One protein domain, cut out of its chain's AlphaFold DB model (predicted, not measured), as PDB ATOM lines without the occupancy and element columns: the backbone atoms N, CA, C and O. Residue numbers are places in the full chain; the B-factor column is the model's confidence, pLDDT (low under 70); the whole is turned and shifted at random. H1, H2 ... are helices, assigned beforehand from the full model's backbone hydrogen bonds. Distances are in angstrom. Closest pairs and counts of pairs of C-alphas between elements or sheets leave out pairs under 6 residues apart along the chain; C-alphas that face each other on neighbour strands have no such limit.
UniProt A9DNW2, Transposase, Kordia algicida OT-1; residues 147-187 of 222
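AT A GLANCE: This is residues 147 to 187 of the 222 residues of the protein "Transposase" of Kordia algicida OT-1 (UniProt A9DNW2). One long helix, H2, makes the length of a rod; the stretch before it folds back along its first part and places the short helix H1 beside it. Residues 177 to 187, the far end of H2 and the tail, stick out free. The printed part has 41 residues, with two named helices in the order H1, H2 and no named strand: all helix. It is loose, with a radius of gyration of the C-alphas of 12.1 A, and spans 40 by 18 by 8 A.

IN THESE COORDINATES: H2, residues 162 to 185, runs 34.6 A from C-alpha 162 at (-24.947, -1.752, -34.049) to C-alpha 185 at (-26.721, 26.562, -53.893). H1, residues 147 to 150, begins at C-alpha 147 at (-34.683, 17.007, -38.006).

HOW THE PARTS SIT: H2 only just touches H1, with 3 pairs of C-alphas within 8 A and with its residues 172 to 176 alone; the closest C-alphas, those of Leu 148 and Ala 172, are 7.2 A apart. Every O i to N i+4 pair in H2 is within hydrogen-bond range; H1 is too short for such a pair.

THE WHOLE: The C-alphas farthest apart, those of Gly 161 and Lys 187, are 40.2 A apart. The link from H1 to H2, 11 residues, is long. The printed part has no cut. Its mean pLDDT is 89.2; residues 186 to 187 are under 70.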
ATOM      1  N   THR A 147     -34.315  17.364 -36.629       90.38
ATOM      2  CA  THR A 147     -34.683  17.007 -38.006       90.38
ATOM      3  C   THR A 147     -34.538  15.511 -38.277       90.38
ATOM      4  O   THR A 147     -35.440  14.897 -38.842       90.38
ATOM      5  N   LEU A 148     -33.415  14.926 -37.856       91.31
ATOM      6  CA  LEU A 148     -33.140  13.503 -38.034       91.31
ATOM      7  C   LEU A 148     -34.201  12.638 -37.334       91.31
ATOM      8  O   LEU A 148     -34.716  11.692 -37.927       91.31
ATOM      9  N   LYS A 149     -34.567  12.978 -36.094       89.38
ATOM     10  CA  LYS A 149     -35.563  12.222 -35.323       89.38
ATOM     11  C   LYS A 149     -36.979  12.394 -35.868       89.38
ATOM     12  O   LYS A 149     -37.650  11.397 -36.110       89.38
ATOM     13  N   GLU A 150     -37.411  13.637 -36.059       91.25
ATOM     14  CA  GLU A 150     -38.813  13.975 -36.330       91.25
ATOM     15  C   GLU A 150     -39.199  13.811 -37.801       91.25
ATOM     16  O   GLU A 150     -40.265  13.287 -38.102       91.25
ATOM     17  N   TYR A 151     -38.324  14.214 -38.727       88.44
ATOM     18  CA  TYR A 151     -38.640  14.217 -40.161       88.44
ATOM     19  C   TYR A 151     -37.975  13.085 -40.939       88.44
ATOM     20  O   TYR A 151     -38.435  12.753 -42.027       88.44
ATOM     21  N   MET A 152     -36.885  12.510 -40.427       87.88
ATOM     22  CA  MET A 152     -36.174  11.407 -41.092       87.88
ATOM     23  C   MET A 152     -36.396  10.058 -40.401       87.88
ATOM     24  O   MET A 152     -35.707   9.091 -40.710       87.88
ATOM     25  N   GLY A 153     -37.354   9.986 -39.470       87.25
ATOM     26  CA  GLY A 153     -37.779   8.735 -38.843       87.25
ATOM     27  C   GLY A 153     -36.742   8.093 -37.918       87.25
ATOM     28  O   GLY A 153     -36.928   6.952 -37.510       87.25
ATOM     29  N   LEU A 154     -35.672   8.799 -37.533       90.81
ATOM     30  CA  LEU A 154     -34.598   8.232 -36.706       90.81
ATOM     31  C   LEU A 154     -34.905   8.214 -35.202       90.81
ATOM     32  O   LEU A 154     -33.995   8.050 -34.390       90.81
ATOM     33  N   ARG A 155     -36.173   8.362 -34.793       88.44
ATOM     34  CA  ARG A 155     -36.576   8.104 -33.397       88.44
ATOM     35  C   ARG A 155     -36.317   6.648 -32.994       88.44
ATOM     36  O   ARG A 155     -35.973   6.396 -31.843       88.44
ATOM     37  N   LYS A 156     -36.484   5.704 -33.925       89.31
ATOM     38  CA  LYS A 156     -36.147   4.284 -33.760       89.31
ATOM     39  C   LYS A 156     -35.487   3.783 -35.038       89.31
ATOM     40  O   LYS A 156     -35.971   4.058 -36.129       89.31
ATOM     41  N   ILE A 157     -34.391   3.044 -34.897       90.56
ATOM     42  CA  ILE A 157     -33.715   2.416 -36.031       90.56
ATOM     43  C   ILE A 157     -34.175   0.961 -36.105       90.56
ATOM     44  O   ILE A 157     -33.874   0.167 -35.219       90.56
ATOM     45  N   ASN A 158     -34.886   0.615 -37.175       88.81
ATOM     46  CA  ASN A 158     -35.480  -0.711 -37.373       88.81
ATOM     47  C   ASN A 158     -34.483  -1.700 -38.000       88.81
ATOM     48  O   ASN A 158     -34.787  -2.373 -38.979       88.81
ATOM     49  N   THR A 159     -33.264  -1.761 -37.464       91.38
ATOM     50  CA  THR A 159     -32.238  -2.716 -37.906       91.38
ATOM     51  C   THR A 159     -31.664  -3.459 -36.719       91.38
ATOM     52  O   THR A 159     -31.432  -2.865 -35.667       91.38
ATOM     53  N   LEU A 160     -31.352  -4.737 -36.908       91.81
ATOM     54  CA  LEU A 160     -30.706  -5.542 -35.880       91.81
ATOM     55  C   LEU A 160     -29.189  -5.304 -35.882       91.81
ATOM     56  O   LEU A 160     -28.516  -5.432 -36.905       91.81
ATOM     57  N   GLY A 161     -28.655  -4.976 -34.705       93.06
ATOM     58  CA  GLY A 161     -27.222  -4.825 -34.461       93.06
ATOM     59  C   GLY A 161     -26.645  -3.436 -34.764       93.06
ATOM     60  O   GLY A 161     -27.056  -2.727 -35.684       93.06
ATOM     61  N   ILE A 162     -25.611  -3.070 -33.998       92.69
ATOM     62  CA  ILE A 162     -24.947  -1.752 -34.049       92.69
ATOM     63  C   ILE A 162     -24.357  -1.461 -35.437       92.69
ATOM     64  O   ILE A 162     -24.415  -0.329 -35.910       92.69
ATOM     65  N   LYS A 163     -23.829  -2.481 -36.128       94.69
ATOM     66  CA  LYS A 163     -23.239  -2.316 -37.467       94.69
ATOM     67  C   LYS A 163     -24.257  -1.794 -38.486       94.69
ATOM     68  O   LYS A 163     -23.942  -0.879 -39.241       94.69
ATOM     69  N   GLN A 164     -25.467  -2.354 -38.501       93.19
ATOM     70  CA  GLN A 164     -26.517  -1.929 -39.429       93.19
ATOM     71  C   GLN A 164     -27.103  -0.580 -39.007       93.19
ATOM     72  O   GLN A 164     -27.297   0.289 -39.858       93.19
ATOM     73  N   ALA A 165     -27.261  -0.353 -37.699       93.00
ATOM     74  CA  ALA A 165     -27.709   0.934 -37.182       93.00
ATOM     75  C   ALA A 165     -26.760   2.082 -37.569       93.00
ATOM     76  O   ALA A 165     -27.211   3.141 -38.007       93.00
ATOM     77  N   ASN A 166     -25.444   1.849 -37.513       92.94
ATOM     78  CA  ASN A 166     -24.441   2.819 -37.954       92.94
ATOM     79  C   ASN A 166     -24.590   3.179 -39.438       92.94
ATOM     80  O   ASN A 166     -24.491   4.352 -39.790       92.94
ATOM     81  N   LYS A 167     -24.878   2.204 -40.316       94.12
ATOM     82  CA  LYS A 167     -25.110   2.479 -41.746       94.12
ATOM     83  C   LYS A 167     -26.308   3.402 -41.949       94.12
ATOM     84  O   LYS A 167     -26.199   4.377 -42.689       94.12
ATOM     85  N   VAL A 168     -27.422   3.130 -41.265       93.50
ATOM     86  CA  VAL A 168     -28.625   3.977 -41.321       93.50
ATOM     87  C   VAL A 168     -28.307   5.401 -40.862       93.50
ATOM     88  O   VAL A 168     -28.661   6.359 -41.548       93.50
ATOM     89  N   MET A 169     -27.571   5.548 -39.757       92.62
ATOM     90  CA  MET A 169     -27.157   6.859 -39.248       92.62
ATOM     91  C   MET A 169     -26.270   7.626 -40.235       92.62
ATOM     92  O   MET A 169     -26.500   8.814 -40.465       92.62
ATOM     93  N   HIS A 170     -25.292   6.962 -40.858       93.12
ATOM     94  CA  HIS A 170     -24.445   7.590 -41.872       93.12
ATOM     95  C   HIS A 170     -25.243   8.017 -43.105       93.12
ATOM     96  O   HIS A 170     -25.104   9.158 -43.542       93.12
ATOM     97  N   MET A 171     -26.113   7.149 -43.631       94.25
ATOM     98  CA  MET A 171     -26.965   7.479 -44.778       94.25
ATOM     99  C   MET A 171     -27.876   8.673 -44.484       94.25
ATOM    100  O   MET A 171     -27.964   9.594 -45.295       94.25
ATOM    101  N   ALA A 172     -28.497   8.714 -43.304       92.88
ATOM    102  CA  ALA A 172     -29.325   9.840 -42.893       92.88
ATOM    103  C   ALA A 172     -28.516  11.141 -42.759       92.88
ATOM    104  O   ALA A 172     -28.964  12.193 -43.214       92.88
ATOM    105  N   GLY A 173     -27.306  11.078 -42.195       92.19
ATOM    106  CA  GLY A 173     -26.398  12.224 -42.120       92.19
ATOM    107  C   GLY A 173     -26.000  12.755 -43.501       92.19
ATOM    108  O   GLY A 173     -26.046  13.963 -43.736       92.19
ATOM    109  N   ILE A 174     -25.674  11.859 -44.438       93.94
ATOM    110  CA  ILE A 174     -25.358  12.210 -45.830       93.94
ATOM    111  C   ILE A 174     -26.569  12.868 -46.495       93.94
ATOM    112  O   ILE A 174     -26.447  13.970 -47.024       93.94
ATOM    113  N   ALA A 175     -27.746  12.246 -46.417       93.12
ATOM    114  CA  ALA A 175     -28.971  12.781 -47.003       93.12
ATOM    115  C   ALA A 175     -29.338  14.160 -46.423       93.12
ATOM    116  O   ALA A 175     -29.698  15.073 -47.171       93.12
ATOM    117  N   TYR A 176     -29.187  14.352 -45.107       92.38
ATOM    118  CA  TYR A 176     -29.382  15.648 -44.457       92.38
ATOM    119  C   TYR A 176     -28.413  16.708 -45.002       92.38
ATOM    120  O   TYR A 176     -28.836  17.806 -45.378       92.38
ATOM    121  N   ASN A 177     -27.122  16.374 -45.087       91.31
ATOM    122  CA  ASN A 177     -26.095  17.282 -45.590       91.31
ATOM    123  C   ASN A 177     -26.323  17.643 -47.063       91.31
ATOM    124  O   ASN A 177     -26.255  18.823 -47.406       91.31
ATOM    125  N   LEU A 178     -26.679  16.672 -47.912       92.56
ATOM    126  CA  LEU A 178     -27.031  16.905 -49.317       92.56
ATOM    127  C   LEU A 178     -28.246  17.833 -49.445       92.56
ATOM    128  O   LEU A 178     -28.192  18.827 -50.168       92.56
ATOM    129  N   LYS A 179     -29.316  17.588 -48.678       89.88
ATOM    130  CA  LYS A 179     -30.504  18.459 -48.654       89.88
ATOM    131  C   LYS A 179     -30.153  19.895 -48.255       89.88
ATOM    132  O   LYS A 179     -30.695  20.844 -48.823       89.88
ATOM    133  N   LYS A 180     -29.257  20.073 -47.280       88.31
ATOM    134  CA  LYS A 180     -28.777  21.394 -46.850       88.31
ATOM    135  C   LYS A 180     -27.923  22.067 -47.928       88.31
ATOM    136  O   LYS A 180     -28.123  23.251 -48.189       88.31
ATOM    137  N   TYR A 181     -27.025  21.319 -48.565       90.56
ATOM    138  CA  TYR A 181     -26.159  21.796 -49.642       90.56
ATOM    139  C   TYR A 181     -26.965  22.287 -50.853       90.56
ATOM    140  O   TYR A 181     -26.775  23.414 -51.305       90.56
ATOM    141  N   LEU A 182     -27.957  21.512 -51.300       90.56
ATOM    142  CA  LEU A 182     -28.840  21.902 -52.405       90.56
ATOM    143  C   LEU A 182     -29.621  23.193 -52.106       90.56
ATOM    144  O   LEU A 182     -29.755  24.052 -52.972       90.56
ATOM    145  N   LYS A 183     -30.090  23.380 -50.864       83.62
ATOM    146  CA  LYS A 183     -30.740  24.634 -50.430       83.62
ATOM    147  C   LYS A 183     -29.786  25.828 -50.352       83.62
ATOM    148  O   LYS A 183     -30.241  26.967 -50.410       83.62
ATOM    149  N   PHE A 184     -28.494  25.588 -50.141       81.75
ATOM    150  CA  PHE A 184     -27.486  26.643 -50.110       81.75
ATOM    151  C   PHE A 184     -27.175  27.136 -51.527       81.75
ATOM    152  O   PHE A 184     -27.215  28.339 -51.760       81.75
ATOM    153  N   ILE A 185     -26.980  26.220 -52.483       77.44
ATOM    154  CA  ILE A 185     -26.721  26.562 -53.893       77.44
ATOM    155  C   ILE A 185     -27.876  27.370 -54.505       77.44
ATOM    156  O   ILE A 185     -27.651  28.308 -55.268       77.44
ATOM    157  N   THR A 186     -29.125  27.047 -54.163       62.81
ATOM    158  CA  THR A 186     -30.301  27.720 -54.743       62.81
ATOM    159  C   THR A 186     -30.546  29.132 -54.204       62.81
ATOM    160  O   THR A 186     -31.285  29.893 -54.827       62.81
ATOM    161  N   LYS A 187     -29.902  29.539 -53.100       59.12
ATOM    162  CA  LYS A 187     -29.936  30.920 -52.584       59.12
ATOM    163  C   LYS A 187     -28.916  31.824 -53.290       59.12
ATOM    164  O   LYS A 187     -28.164  32.549 -52.640       59.12
TER     165      LYS A 187